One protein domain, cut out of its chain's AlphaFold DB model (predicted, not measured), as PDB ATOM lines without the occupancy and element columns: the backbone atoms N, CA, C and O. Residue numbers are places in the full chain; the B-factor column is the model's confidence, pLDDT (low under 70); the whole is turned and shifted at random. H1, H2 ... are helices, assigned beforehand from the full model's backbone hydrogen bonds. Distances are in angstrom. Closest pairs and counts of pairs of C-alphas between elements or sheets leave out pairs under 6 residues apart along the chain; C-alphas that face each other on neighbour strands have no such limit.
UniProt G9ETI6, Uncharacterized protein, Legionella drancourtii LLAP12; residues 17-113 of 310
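This is residues 17 to 113 of the 310 residues of an uncharacterized protein of Legionella drancourtii LLAP12 (UniProt G9ETI6). A helical hairpin, H3 and H4, makes the longest axis; H5 folds back from H4 across H3, and H1 crosses H3 and H5 near one end, with short H2 beside it. The 97 printed residues hold five named helices, H1 to H5, and no named strand: all helix. The whole is compact, radius of gyration of the C-alphas 13.9 A, spanning 42 by 30 by 24 A.

H1, residues 17 to 31, and H2, residues 36 to 42, form a hairpin; their closest C-alphas, Lys 25 and Glu 42, are 6.4 A apart. H3, residues 48 to 70, and H4, residues 73 to 90, form another; Leu 67 and Tyr 76 are closest, C-alphas 5.5 A apart. H5, residues 94 to 111, touches H3 at a steep tilt of 42 degrees. Every O i to N i+4 pair is within hydrogen-bond range in H1, H4 and H5, 2 of 3 in H2, 17 of 19 in H3.

H1 begins at C-alpha 17 (-37.491, -10.988, -29.615); H3 measures 33.2 A; H5 ends at C-alpha 111 (-49.971, -25.723, -42.544).

The printed part has no cut. Residues 64 to 72 are among those with pLDDT under 70.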
ATOM      1  N   ALA A  17     -36.731 -12.217 -29.842       49.72
ATOM      2  CA  ALA A  17     -37.491 -10.988 -29.615       49.72
ATOM      3  C   ALA A  17     -37.846 -10.200 -30.899       49.72
ATOM      4  O   ALA A  17     -38.986  -9.768 -31.060       49.72
ATOM      5  N   ALA A  18     -36.905 -10.040 -31.837       53.31
ATOM      6  CA  ALA A  18     -37.143  -9.315 -33.093       53.31
ATOM      7  C   ALA A  18     -38.105 -10.082 -34.017       53.31
ATOM      8  O   ALA A  18     -38.990  -9.492 -34.631       53.31
ATOM      9  N   ASN A  19     -37.995 -11.416 -34.045       66.88
ATOM     10  CA  ASN A  19     -38.938 -12.254 -34.785       66.88
ATOM     11  C   ASN A  19     -40.337 -12.220 -34.163       66.88
ATOM     12  O   ASN A  19     -41.316 -12.153 -34.899       66.88
ATOM     13  N   SER A  20     -40.452 -12.236 -32.828       76.19
ATOM     14  CA  SER A  20     -41.762 -12.164 -32.171       76.19
ATOM     15  C   SER A  20     -42.477 -10.835 -32.410       76.19
ATOM     16  O   SER A  20     -43.694 -10.834 -32.572       76.19
ATOM     17  N   GLU A  21     -41.741  -9.723 -32.484       85.38
ATOM     18  CA  GLU A  21     -42.341  -8.406 -32.703       85.38
ATOM     19  C   GLU A  21     -42.833  -8.224 -34.145       85.38
ATOM     20  O   GLU A  21     -43.974  -7.816 -34.354       85.38
ATOM     21  N   ILE A  22     -42.042  -8.622 -35.148       88.88
ATOM     22  CA  ILE A  22     -42.498  -8.602 -36.548       88.88
ATOM     23  C   ILE A  22     -43.690  -9.536 -36.762       88.88
ATOM     24  O   ILE A  22     -44.657  -9.153 -37.417       88.88
ATOM     25  N   ILE A  23     -43.678 -10.737 -36.174       87.31
ATOM     26  CA  ILE A  23     -44.820 -11.661 -36.241       87.31
ATOM     27  C   ILE A  23     -46.074 -11.015 -35.638       87.31
ATOM     28  O   ILE A  23     -47.154 -11.110 -36.229       87.31
ATOM     29  N   ARG A  24     -45.948 -10.329 -34.494       88.62
ATOM     30  CA  ARG A  24     -47.055  -9.607 -33.852       88.62
ATOM     31  C   ARG A  24     -47.616  -8.520 -34.772       88.62
ATOM     32  O   ARG A  24     -48.829  -8.480 -34.970       88.62
ATOM     33  N   LYS A  25     -46.750  -7.690 -35.360       90.19
ATOM     34  CA  LYS A  25     -47.137  -6.609 -36.283       90.19
ATOM     35  C   LYS A  25     -47.834  -7.148 -37.538       90.19
ATOM     36  O   LYS A  25     -48.937  -6.715 -37.858       90.19
ATOM     37  N   LEU A  26     -47.273  -8.169 -38.194       87.94
ATOM     38  CA  LEU A  26     -47.898  -8.810 -39.363       87.94
ATOM     39  C   LEU A  26     -49.257  -9.447 -39.025       87.94
ATOM     40  O   LEU A  26     -50.203  -9.358 -39.808       87.94
ATOM     41  N   THR A  27     -49.386 -10.044 -37.837       84.19
ATOM     42  CA  THR A  27     -50.657 -10.614 -37.361       84.19
ATOM     43  C   THR A  27     -51.712  -9.530 -37.120       84.19
ATOM     44  O   THR A  27     -52.886  -9.747 -37.427       84.19
ATOM     45  N   ALA A  28     -51.319  -8.362 -36.604       82.69
ATOM     46  CA  ALA A  28     -52.218  -7.222 -36.435       82.69
ATOM     47  C   ALA A  28     -52.704  -6.687 -37.792       82.69
ATOM     48  O   ALA A  28     -53.906  -6.519 -37.992       82.69
ATOM     49  N   LEU A  29     -51.797  -6.525 -38.761       81.12
ATOM     50  CA  LEU A  29     -52.141  -6.075 -40.114       81.12
ATOM     51  C   LEU A  29     -53.132  -7.012 -40.812       81.12
ATOM     52  O   LEU A  29     -54.095  -6.542 -41.423       81.12
ATOM     53  N   ARG A  30     -52.970  -8.329 -40.632       74.19
ATOM     54  CA  ARG A  30     -53.923  -9.348 -41.098       74.19
ATOM     55  C   ARG A  30     -55.338  -9.109 -40.567       74.19
ATOM     56  O   ARG A  30     -56.289  -9.144 -41.338       74.19
ATOM     57  N   ILE A  31     -55.489  -8.849 -39.265       70.00
ATOM     58  CA  ILE A  31     -56.805  -8.606 -38.634       70.00
ATOM     59  C   ILE A  31     -57.495  -7.381 -39.248       70.00
ATOM     60  O   ILE A  31     -58.720  -7.320 -39.318       70.00
ATOM     61  N   THR A  32     -56.714  -6.414 -39.724       68.81
ATOM     62  CA  THR A  32     -57.235  -5.160 -40.280       68.81
ATOM     63  C   THR A  32     -57.538  -5.209 -41.780       68.81
ATOM     64  O   THR A  32     -58.038  -4.220 -42.318       68.81
ATOM     65  N   GLY A  33     -57.256  -6.335 -42.450       64.94
ATOM     66  CA  GLY A  33     -57.453  -6.494 -43.892       64.94
ATOM     67  C   GLY A  33     -56.439  -5.724 -44.738       64.94
ATOM     68  O   GLY A  33     -56.801  -5.211 -45.788       64.94
ATOM     69  N   TYR A  34     -55.190  -5.609 -44.270       71.44
ATOM     70  CA  TYR A  34     -54.073  -5.036 -45.038       71.44
ATOM     71  C   TYR A  34     -54.263  -3.577 -45.495       71.44
ATOM     72  O   TYR A  34     -53.760  -3.185 -46.538       71.44
ATOM     73  N   LYS A  35     -54.966  -2.742 -44.718       69.88
ATOM     74  CA  LYS A  35     -55.164  -1.327 -45.077       69.88
ATOM     75  C   LYS A  35     -53.832  -0.571 -45.114       69.88
ATOM     76  O   LYS A  35     -53.175  -0.453 -44.078       69.88
ATOM     77  N   ASP A  36     -53.506   0.041 -46.251       69.94
ATOM     78  CA  ASP A  36     -52.257   0.788 -46.489       69.94
ATOM     79  C   ASP A  36     -51.902   1.785 -45.378       69.94
ATOM     80  O   ASP A  36     -50.754   1.867 -44.933       69.94
ATOM     81  N   ALA A  37     -52.896   2.529 -44.884       74.50
ATOM     82  CA  ALA A  37     -52.704   3.511 -43.818       74.50
ATOM     83  C   ALA A  37     -52.192   2.880 -42.511       74.50
ATOM     84  O   ALA A  37     -51.392   3.494 -41.813       74.50
ATOM     85  N   LEU A  38     -52.627   1.657 -42.195       78.06
ATOM     86  CA  LEU A  38     -52.212   0.926 -40.996       78.06
ATOM     87  C   LEU A  38     -50.859   0.244 -41.201       78.06
ATOM     88  O   LEU A  38     -50.046   0.205 -40.282       78.06
ATOM     89  N   ILE A  39     -50.579  -0.225 -42.421       79.06
ATOM     90  CA  ILE A  39     -49.281  -0.805 -42.786       79.06
ATOM     91  C   ILE A  39     -48.147   0.192 -42.527       79.06
ATOM     92  O   ILE A  39     -47.161  -0.149 -41.874       79.06
ATOM     93  N   ASN A  40     -48.320   1.438 -42.969       76.62
ATOM     94  CA  ASN A  40     -47.318   2.490 -42.784       76.62
ATOM     95  C   ASN A  40     -47.184   2.971 -41.328       76.62
ATOM     96  O   ASN A  40     -46.166   3.565 -40.983       76.62
ATOM     97  N   GLN A  41     -48.192   2.734 -40.484       82.38
ATOM     98  CA  GLN A  41     -48.156   3.074 -39.057       82.38
ATOM     99  C   GLN A  41     -47.476   1.985 -38.218       82.38
ATOM    100  O   GLN A  41     -46.746   2.304 -37.283       82.38
ATOM    101  N   GLU A  42     -47.703   0.713 -38.546       83.38
ATOM    102  CA  GLU A  42     -47.220  -0.427 -37.753       83.38
ATOM    103  C   GLU A  42     -45.794  -0.870 -38.122       83.38
ATOM    104  O   GLU A  42     -45.061  -1.352 -37.254       83.38
ATOM    105  N   ILE A  43     -45.390  -0.725 -39.393       84.62
ATOM    106  CA  ILE A  43     -44.086  -1.183 -39.899       84.62
ATOM    107  C   ILE A  43     -43.205   0.020 -40.250       84.62
ATOM    108  O   ILE A  43     -43.474   0.749 -41.208       84.62
ATOM    109  N   ASN A  44     -42.109   0.212 -39.516       83.81
ATOM    110  CA  ASN A  44     -41.131   1.277 -39.763       83.81
ATOM    111  C   ASN A  44     -39.946   0.782 -40.625       83.81
ATOM    112  O   ASN A  44     -39.970  -0.336 -41.131       83.81
ATOM    113  N   GLU A  45     -38.957   1.640 -40.888       80.00
ATOM    114  CA  GLU A  45     -37.765   1.273 -41.680       80.00
ATOM    115  C   GLU A  45     -36.868   0.259 -40.946       80.00
ATOM    116  O   GLU A  45     -36.325  -0.656 -41.565       80.00
ATOM    117  N   ASP A  46     -36.779   0.347 -39.615       82.62
ATOM    118  CA  ASP A  46     -35.986  -0.574 -38.786       82.62
ATOM    119  C   ASP A  46     -36.520  -2.022 -38.835       82.62
ATOM    120  O   ASP A  46     -35.772  -2.986 -38.642       82.62
ATOM    121  N   ASP A  47     -37.811  -2.191 -39.131       85.88
ATOM    122  CA  ASP A  47     -38.473  -3.487 -39.268       85.88
ATOM    123  C   ASP A  47     -38.123  -4.215 -40.584       85.88
ATOM    124  O   ASP A  47     -38.269  -5.438 -40.669       85.88
ATOM    125  N   GLU A  48     -37.649  -3.510 -41.619       83.88
ATOM    126  CA  GLU A  48     -37.508  -4.063 -42.977       83.88
ATOM    127  C   GLU A  48     -36.504  -5.217 -43.059       83.88
ATOM    128  O   GLU A  48     -36.738  -6.218 -43.747       83.88
ATOM    129  N   ALA A  49     -35.388  -5.127 -42.333       84.81
ATOM    130  CA  ALA A  49     -34.388  -6.193 -42.299       84.81
ATOM    131  C   ALA A  49     -34.948  -7.471 -41.648       84.81
ATOM    132  O   ALA A  49     -34.710  -8.586 -42.128       84.81
ATOM    133  N   ALA A  50     -35.719  -7.313 -40.570       87.12
ATOM    134  CA  ALA A  50     -36.355  -8.423 -39.871       87.12
ATOM    135  C   ALA A  50     -37.498  -9.030 -40.703       87.12
ATOM    136  O   ALA A  50     -37.601 -10.255 -40.787       87.12
ATOM    137  N   LEU A  51     -38.283  -8.197 -41.392       88.56
ATOM    138  CA  LEU A  51     -39.335  -8.612 -42.319       88.56
ATOM    139  C   LEU A  51     -38.784  -9.451 -43.475       88.56
ATOM    140  O   LEU A  51     -39.264 -10.559 -43.720       88.56
ATOM    141  N   ASN A  52     -37.743  -8.963 -44.153       86.25
ATOM    142  CA  ASN A  52     -37.085  -9.693 -45.236       86.25
ATOM    143  C   ASN A  52     -36.568 -11.051 -44.753       86.25
ATOM    144  O   ASN A  52     -36.806 -12.082 -45.384       86.25
ATOM    145  N   LYS A  53     -35.893 -11.077 -43.599       87.56
ATOM    146  CA  LYS A  53     -35.318 -12.316 -43.071       87.56
ATOM    147  C   LYS A  53     -36.389 -13.313 -42.622       87.56
ATOM    148  O   LYS A  53     -36.218 -14.509 -42.858       87.56
ATOM    149  N   LEU A  54     -37.486 -12.844 -42.023       88.69
ATOM    150  CA  LEU A  54     -38.635 -13.684 -41.683       88.69
ATOM    151  C   LEU A  54     -39.278 -14.267 -42.945       88.69
ATOM    152  O   LEU A  54     -39.475 -15.475 -43.016       88.69
ATOM    153  N   THR A  55     -39.546 -13.435 -43.951       87.94
ATOM    154  CA  THR A  55     -40.168 -13.858 -45.217       87.94
ATOM    155  C   THR A  55     -39.336 -14.933 -45.910       87.94
ATOM    156  O   THR A  55     -39.857 -15.984 -46.281       87.94
ATOM    157  N   LEU A  56     -38.017 -14.719 -45.994       85.94
ATOM    158  CA  LEU A  56     -37.079 -15.711 -46.513       85.94
ATOM    159  C   LEU A  56     -37.111 -17.010 -45.705       85.94
ATOM    160  O   LEU A  56     -37.175 -18.090 -46.283       85.94
ATOM    161  N   HIS A  57     -37.094 -16.916 -44.374       85.62
ATOM    162  CA  HIS A  57     -37.128 -18.088 -43.505       85.62
ATOM    163  C   HIS A  57     -38.408 -18.917 -43.682       85.62
ATOM    164  O   HIS A  57     -38.332 -20.143 -43.767       85.62
ATOM    165  N   LEU A  58     -39.569 -18.259 -43.748       83.06
ATOM    166  CA  LEU A  58     -40.866 -18.912 -43.924       83.06
ATOM    167  C   LEU A  58     -40.960 -19.608 -45.285       83.06
ATOM    168  O   LEU A  58     -41.288 -20.791 -45.338       83.06
ATOM    169  N   GLY A  59     -40.609 -18.917 -46.372       80.00
ATOM    170  CA  GLY A  59     -40.659 -19.522 -47.702       80.00
ATOM    171  C   GLY A  59     -39.658 -20.664 -47.863       80.00
ATOM    172  O   GLY A  59     -40.015 -21.717 -48.377       80.00
ATOM    173  N   GLU A  60     -38.436 -20.537 -47.328       80.25
ATOM    174  CA  GLU A  60     -37.468 -21.644 -47.319       80.25
ATOM    175  C   GLU A  60     -37.997 -22.871 -46.560       80.25
ATOM    176  O   GLU A  60     -37.781 -24.001 -46.997       80.25
ATOM    177  N   LYS A  61     -38.706 -22.671 -45.440       77.69
ATOM    178  CA  LYS A  61     -39.339 -23.762 -44.684       77.69
ATOM    179  C   LYS A  61     -40.414 -24.472 -45.503       77.69
ATOM    180  O   LYS A  61     -40.426 -25.698 -45.493       77.69
ATOM    181  N   ILE A  62     -41.268 -23.721 -46.197       75.50
ATOM    182  CA  ILE A  62     -42.343 -24.274 -47.030       75.50
ATOM    183  C   ILE A  62     -41.756 -25.045 -48.218       75.50
ATOM    184  O   ILE A  62     -42.026 -26.232 -48.372       75.50
ATOM    185  N   LEU A  63     -40.857 -24.416 -48.985       72.62
ATOM    186  CA  LEU A  63     -40.194 -25.040 -50.137       72.62
ATOM    187  C   LEU A  63     -39.458 -26.325 -49.756       72.62
ATOM    188  O   LEU A  63     -39.448 -27.292 -50.511       72.62
ATOM    189  N   LYS A  64     -38.828 -26.350 -48.577       69.81
ATOM    190  CA  LYS A  64     -38.103 -27.527 -48.101       69.81
ATOM    191  C   LYS A  64     -39.027 -28.722 -47.864       69.81
ATOM    192  O   LYS A  64     -38.608 -29.845 -48.129       69.81
ATOM    193  N   VAL A  65     -40.226 -28.487 -47.330       64.75
ATOM    194  CA  VAL A  65     -41.214 -29.545 -47.070       64.75
ATOM    195  C   VAL A  65     -41.735 -30.120 -48.385       64.75
ATOM    196  O   VAL A  65     -41.794 -31.337 -48.510       64.75
ATOM    197  N   ASN A  66     -42.015 -29.263 -49.367       61.47
ATOM    198  CA  ASN A  66     -42.630 -29.688 -50.624       61.47
ATOM    199  C   ASN A  66     -41.614 -30.341 -51.587       61.47
ATOM    200  O   ASN A  66     -41.873 -31.410 -52.121       61.47
ATOM    201  N   LEU A  67     -40.413 -29.768 -51.747       57.81
ATOM    202  CA  LEU A  67     -39.498 -30.152 -52.838       57.81
ATOM    203  C   LEU A  67     -38.455 -31.214 -52.474       57.81
ATOM    204  O   LEU A  67     -38.008 -31.965 -53.337       57.81
ATOM    205  N   ILE A  68     -38.031 -31.302 -51.207       56.31
ATOM    206  CA  ILE A  68     -37.049 -32.332 -50.814       56.31
ATOM    207  C   ILE A  68     -37.705 -33.721 -50.747       56.31
ATOM    208  O   ILE A  68     -37.006 -34.718 -50.913       56.31
ATOM    209  N   GLY A  69     -39.024 -33.784 -50.532       52.00
ATOM    210  CA  GLY A  69     -39.791 -35.029 -50.561       52.00
ATOM    211  C   GLY A  69     -40.035 -35.580 -51.972       52.00
ATOM    212  O   GLY A  69     -39.987 -36.795 -52.133       52.00
ATOM    213  N   ALA A  70     -40.250 -34.707 -52.966       53.75
ATOM    214  CA  ALA A  70     -40.675 -35.082 -54.321       53.75
ATOM    215  C   ALA A  70     -39.512 -35.242 -55.326       53.75
ATOM    216  O   ALA A  70     -39.360 -36.313 -55.907       53.75
ATOM    217  N   ASP A  71     -38.632 -34.238 -55.458       56.84
ATOM    218  CA  ASP A  71     -37.677 -34.143 -56.588       56.84
ATOM    219  C   ASP A  71     -36.199 -34.037 -56.172       56.84
ATOM    220  O   ASP A  71     -35.281 -33.917 -56.990       56.84
ATOM    221  N   GLY A  72     -35.933 -34.078 -54.866       64.50
ATOM    222  CA  GLY A  72     -34.584 -34.085 -54.313       64.50
ATOM    223  C   GLY A  72     -33.942 -32.702 -54.140       64.50
ATOM    224  O   GLY A  72     -34.563 -31.641 -54.159       64.50
ATOM    225  N   THR A  73     -32.637 -32.704 -53.853       72.44
ATOM    226  CA  THR A  73     -31.949 -31.529 -53.278       72.44
ATOM    227  C   THR A  73     -31.671 -30.408 -54.292       72.44
ATOM    228  O   THR A  73     -31.535 -29.249 -53.890       72.44
ATOM    229  N   ASP A  74     -31.578 -30.709 -55.588       72.38
ATOM    230  CA  ASP A  74     -31.215 -29.717 -56.610       72.38
ATOM    231  C   ASP A  74     -32.411 -28.879 -57.086       72.38
ATOM    232  O   ASP A  74     -32.265 -27.659 -57.208       72.38
ATOM    233  N   ALA A  75     -33.605 -29.475 -57.209       65.94
ATOM    234  CA  ALA A  75     -34.858 -28.744 -57.422       65.94
ATOM    235  C   ALA A  75     -35.102 -27.727 -56.292       65.94
ATOM    236  O   ALA A  75     -35.309 -26.535 -56.536       65.94
ATOM    237  N   TYR A  76     -34.910 -28.153 -55.037       70.25
ATOM    238  CA  TYR A  76     -34.973 -27.262 -53.877       70.25
ATOM    239  C   TYR A  76     -33.983 -26.084 -53.962       70.25
ATOM    240  O   TYR A  76     -34.341 -24.948 -53.644       70.25
ATOM    241  N   LYS A  77     -32.730 -26.305 -54.393       73.69
ATOM    242  CA  LYS A  77     -31.745 -25.211 -54.543       73.69
ATOM    243  C   LYS A  77     -32.167 -24.200 -55.610       73.69
ATOM    244  O   LYS A  77     -31.961 -22.998 -55.400       73.69
ATOM    245  N   ALA A  78     -32.719 -24.670 -56.728       71.12
ATOM    246  CA  ALA A  78     -33.205 -23.816 -57.807       71.12
ATOM    247  C   ALA A  78     -34.378 -22.949 -57.326       71.12
ATOM    248  O   ALA A  78     -34.264 -21.719 -57.343       71.12
ATOM    249  N   ALA A  79     -35.419 -23.575 -56.767       69.25
ATOM    250  CA  ALA A  79     -36.596 -22.887 -56.236       69.25
ATOM    251  C   ALA A  79     -36.231 -21.893 -55.123       69.25
ATOM    252  O   ALA A  79     -36.640 -20.734 -55.138       69.25
ATOM    253  N   ARG A  80     -35.351 -22.287 -54.194       75.81
ATOM    254  CA  ARG A  80     -34.835 -21.394 -53.147       75.81
ATOM    255  C   ARG A  80     -34.127 -20.164 -53.719       75.81
ATOM    256  O   ARG A  80     -34.275 -19.062 -53.191       75.81
ATOM    257  N   SER A  81     -33.303 -20.344 -54.751       74.94
ATOM    258  CA  SER A  81     -32.558 -19.239 -55.370       74.94
ATOM    259  C   SER A  81     -33.494 -18.266 -56.084       74.94
ATOM    260  O   SER A  81     -33.278 -17.056 -56.044       74.94
ATOM    261  N   GLN A  82     -34.548 -18.789 -56.702       70.06
ATOM    262  CA  GLN A  82     -35.597 -18.009 -57.347       70.06
ATOM    263  C   GLN A  82     -36.430 -17.233 -56.324       70.06
ATOM    264  O   GLN A  82     -36.544 -16.015 -56.444       70.06
ATOM    265  N   PHE A  83     -36.880 -17.893 -55.252       76.81
ATOM    266  CA  PHE A  83     -37.604 -17.258 -54.150       76.81
ATOM    267  C   PHE A  83     -36.836 -16.070 -53.557       76.81
ATOM    268  O   PHE A  83     -37.391 -14.988 -53.382       76.81
ATOM    269  N   LYS A  84     -35.523 -16.213 -53.340       79.56
ATOM    270  CA  LYS A  84     -34.672 -15.102 -52.879       79.56
ATOM    271  C   LYS A  84     -34.704 -13.895 -53.810       79.56
ATOM    272  O   LYS A  84     -34.903 -12.778 -53.338       79.56
ATOM    273  N   ARG A  85     -34.559 -14.112 -55.121       73.81
ATOM    274  CA  ARG A  85     -34.597 -13.029 -56.121       73.81
ATOM    275  C   ARG A  85     -35.932 -12.295 -56.116       73.81
ATOM    276  O   ARG A  85     -35.965 -11.096 -56.368       73.81
ATOM    277  N   ILE A  86     -37.020 -13.003 -55.838       74.56
ATOM    278  CA  ILE A  86     -38.357 -12.420 -55.769       74.56
ATOM    279  C   ILE A  86     -38.502 -11.542 -54.539       74.56
ATOM    280  O   ILE A  86     -38.955 -10.408 -54.670       74.56
ATOM    281  N   ILE A  87     -38.061 -12.014 -53.369       79.00
ATOM    282  CA  ILE A  87     -38.070 -11.189 -52.156       79.00
ATOM    283  C   ILE A  87     -37.212  -9.932 -52.351       79.00
ATOM    284  O   ILE A  87     -37.638  -8.849 -51.969       79.00
ATOM    285  N   GLU A  88     -36.069 -10.032 -53.036       78.56
ATOM    286  CA  GLU A  88     -35.249  -8.872 -53.421       78.56
ATOM    287  C   GLU A  88     -35.957  -7.896 -54.382       78.56
ATOM    288  O   GLU A  88     -35.614  -6.715 -54.420       78.56
ATOM    289  N   GLN A  89     -36.913  -8.357 -55.197       71.31
ATOM    290  CA  GLN A  89     -37.732  -7.455 -56.013       71.31
ATOM    291  C   GLN A  89     -38.877  -6.851 -55.204       71.31
ATOM    292  O   GLN A  89     -39.090  -5.644 -55.282       71.31
ATOM    293  N   LEU A  90     -39.595  -7.664 -54.424       73.56
ATOM    294  CA  LEU A  90     -40.701  -7.206 -53.584       73.56
ATOM    295  C   LEU A  90     -40.235  -6.195 -52.538       73.56
ATOM    296  O   LEU A  90     -40.959  -5.249 -52.256       73.56
ATOM    297  N   SER A  91     -39.013  -6.331 -52.019       77.31
ATOM    298  CA  SER A  91     -38.436  -5.385 -51.060       77.31
ATOM    299  C   SER A  91     -38.241  -3.973 -51.621       77.31
ATOM    300  O   SER A  91     -38.103  -3.033 -50.845       77.31
ATOM    301  N   LYS A  92     -38.302  -3.782 -52.948       75.81
ATOM    302  CA  LYS A  92     -38.319  -2.447 -53.571       75.81
ATOM    303  C   LYS A  92     -39.629  -1.699 -53.335       75.81
ATOM    304  O   LYS A  92     -39.650  -0.476 -53.437       75.81
ATOM    305  N   THR A  93     -40.700  -2.423 -53.013       75.44
ATOM    306  CA  THR A  93     -42.004  -1.864 -52.664       75.44
ATOM    307  C   THR A  93     -42.384  -2.354 -51.273       75.44
ATOM    308  O   THR A  93     -42.934  -3.443 -51.111       75.44
ATOM    309  N   LYS A  94     -42.120  -1.526 -50.254       77.44
ATOM    310  CA  LYS A  94     -42.381  -1.838 -48.837       77.44
ATOM    311  C   LYS A  94     -43.768  -2.455 -48.607       77.44
ATOM    312  O   LYS A  94     -43.881  -3.478 -47.939       77.44
ATOM    313  N   LEU A  95     -44.802  -1.872 -49.215       78.81
ATOM    314  CA  LEU A  95     -46.181  -2.357 -49.127       78.81
ATOM    315  C   LEU A  95     -46.325  -3.800 -49.639       78.81
ATOM    316  O   LEU A  95     -46.824  -4.659 -48.915       78.81
ATOM    317  N   SER A  96     -45.830  -4.087 -50.845       77.12
ATOM    318  CA  SER A  96     -45.923  -5.413 -51.465       77.12
ATOM    319  C   SER A  96     -45.201  -6.481 -50.647       77.12
ATOM    320  O   SER A  96     -45.741  -7.566 -50.456       77.12
ATOM    321  N   LEU A  97     -44.013  -6.175 -50.106       82.25
ATOM    322  CA  LEU A  97     -43.296  -7.101 -49.226       82.25
ATOM    323  C   LEU A  97     -44.080  -7.390 -47.938       82.25
ATOM    324  O   LEU A  97     -44.139  -8.540 -47.512       82.25
ATOM    325  N   ILE A  98     -44.682  -6.373 -47.316       84.81
ATOM    326  CA  ILE A  98     -45.448  -6.540 -46.071       84.81
ATOM    327  C   ILE A  98     -46.695  -7.392 -46.306       84.81
ATOM    328  O   ILE A  98     -46.933  -8.338 -45.554       84.81
ATOM    329  N   VAL A  99     -47.471  -7.083 -47.350       82.12
ATOM    330  CA  VAL A  99     -48.670  -7.853 -47.711       82.12
ATOM    331  C   VAL A  99     -48.288  -9.302 -47.999       82.12
ATOM    332  O   VAL A  99     -48.874 -10.219 -47.424       82.12
ATOM    333  N   PHE A 100     -47.244  -9.511 -48.803       83.44
ATOM    334  CA  PHE A 100     -46.727 -10.838 -49.118       83.44
ATOM    335  C   PHE A 100     -46.313 -11.617 -47.863       83.44
ATOM    336  O   PHE A 100     -46.742 -12.751 -47.652       83.44
ATOM    337  N   ALA A 101     -45.512 -10.999 -46.993       86.56
ATOM    338  CA  ALA A 101     -45.025 -11.615 -45.764       86.56
ATOM    339  C   ALA A 101     -46.163 -11.983 -44.805       86.56
ATOM    340  O   ALA A 101     -46.128 -13.042 -44.177       86.56
ATOM    341  N   ALA A 102     -47.180 -11.127 -44.691       86.56
ATOM    342  CA  ALA A 102     -48.329 -11.381 -43.836       86.56
ATOM    343  C   ALA A 102     -49.204 -12.525 -44.377       86.56
ATOM    344  O   ALA A 102     -49.604 -13.402 -43.603       86.56
ATOM    345  N   GLN A 103     -49.437 -12.571 -45.694       85.88
ATOM    346  CA  GLN A 103     -50.146 -13.684 -46.324       85.88
ATOM    347  C   GLN A 103     -49.377 -15.005 -46.161       85.88
ATOM    348  O   GLN A 103     -49.964 -16.012 -45.753       85.88
ATOM    349  N   LEU A 104     -48.058 -14.987 -46.385       86.50
ATOM    350  CA  LEU A 104     -47.185 -16.149 -46.223       86.50
ATOM    351  C   LEU A 104     -47.168 -16.648 -44.773       86.50
ATOM    352  O   LEU A 104     -47.240 -17.850 -44.530       86.50
ATOM    353  N   LEU A 105     -47.115 -15.737 -43.796       87.69
ATOM    354  CA  LEU A 105     -47.168 -16.074 -42.373       87.69
ATOM    355  C   LEU A 105     -48.499 -16.731 -41.993       87.69
ATOM    356  O   LEU A 105     -48.506 -17.709 -41.242       87.69
ATOM    357  N   GLN A 106     -49.625 -16.217 -42.492       86.94
ATOM    358  CA  GLN A 106     -50.936 -16.813 -42.235       86.94
ATOM    359  C   GLN A 106     -51.033 -18.218 -42.842       86.94
ATOM    360  O   GLN A 106     -51.451 -19.138 -42.142       86.94
ATOM    361  N   PHE A 107     -50.589 -18.396 -44.089       87.19
ATOM    362  CA  PHE A 107     -50.548 -19.710 -44.729       87.19
ATOM    363  C   PHE A 107     -49.642 -20.682 -43.960       87.19
ATOM    364  O   PHE A 107     -50.078 -21.769 -43.583       87.19
ATOM    365  N   TYR A 108     -48.427 -20.249 -43.606       84.81
ATOM    366  CA  TYR A 108     -47.497 -21.027 -42.786       84.81
ATOM    367  C   TYR A 108     -48.114 -21.454 -41.445       84.81
ATOM    368  O   TYR A 108     -47.939 -22.584 -40.993       84.81
ATOM    369  N   THR A 109     -48.876 -20.558 -40.810       86.31
ATOM    370  CA  THR A 109     -49.567 -20.837 -39.542       86.31
ATOM    371  C   THR A 109     -50.611 -21.945 -39.685       86.31
ATOM    372  O   THR A 109     -50.781 -22.734 -38.756       86.31
ATOM    373  N   ILE A 110     -51.307 -22.007 -40.824       87.00
ATOM    374  CA  ILE A 110     -52.319 -23.032 -41.109       87.00
ATOM    375  C   ILE A 110     -51.650 -24.384 -41.342       87.00
ATOM    376  O   ILE A 110     -52.008 -25.349 -40.675       87.00
ATOM    377  N   ILE A 111     -50.638 -24.450 -42.211       83.69
ATOM    378  CA  ILE A 111     -49.971 -25.723 -42.544       83.69
ATOM    379  C   ILE A 111     -49.141 -26.298 -41.383       83.69
ATOM    380  O   ILE A 111     -48.761 -27.462 -41.394       83.69
ATOM    381  N   CYS A 112     -48.835 -25.479 -40.375       83.06
ATOM    382  CA  CYS A 112     -48.185 -25.909 -39.137       83.06
ATOM    383  C   CYS A 112     -49.180 -26.206 -38.004       83.06
ATOM    384  O   CYS A 112     -48.753 -26.497 -36.884       83.06
ATOM    385  N   ALA A 113     -50.491 -26.091 -38.238       85.06
ATOM    386  CA  ALA A 113     -51.486 -26.495 -37.254       85.06
ATOM    387  C   ALA A 113     -51.444 -28.018 -37.059       85.06
ATOM    388  O   ALA A 113     -51.321 -28.764 -38.021       85.06
TER     389      ALA A 113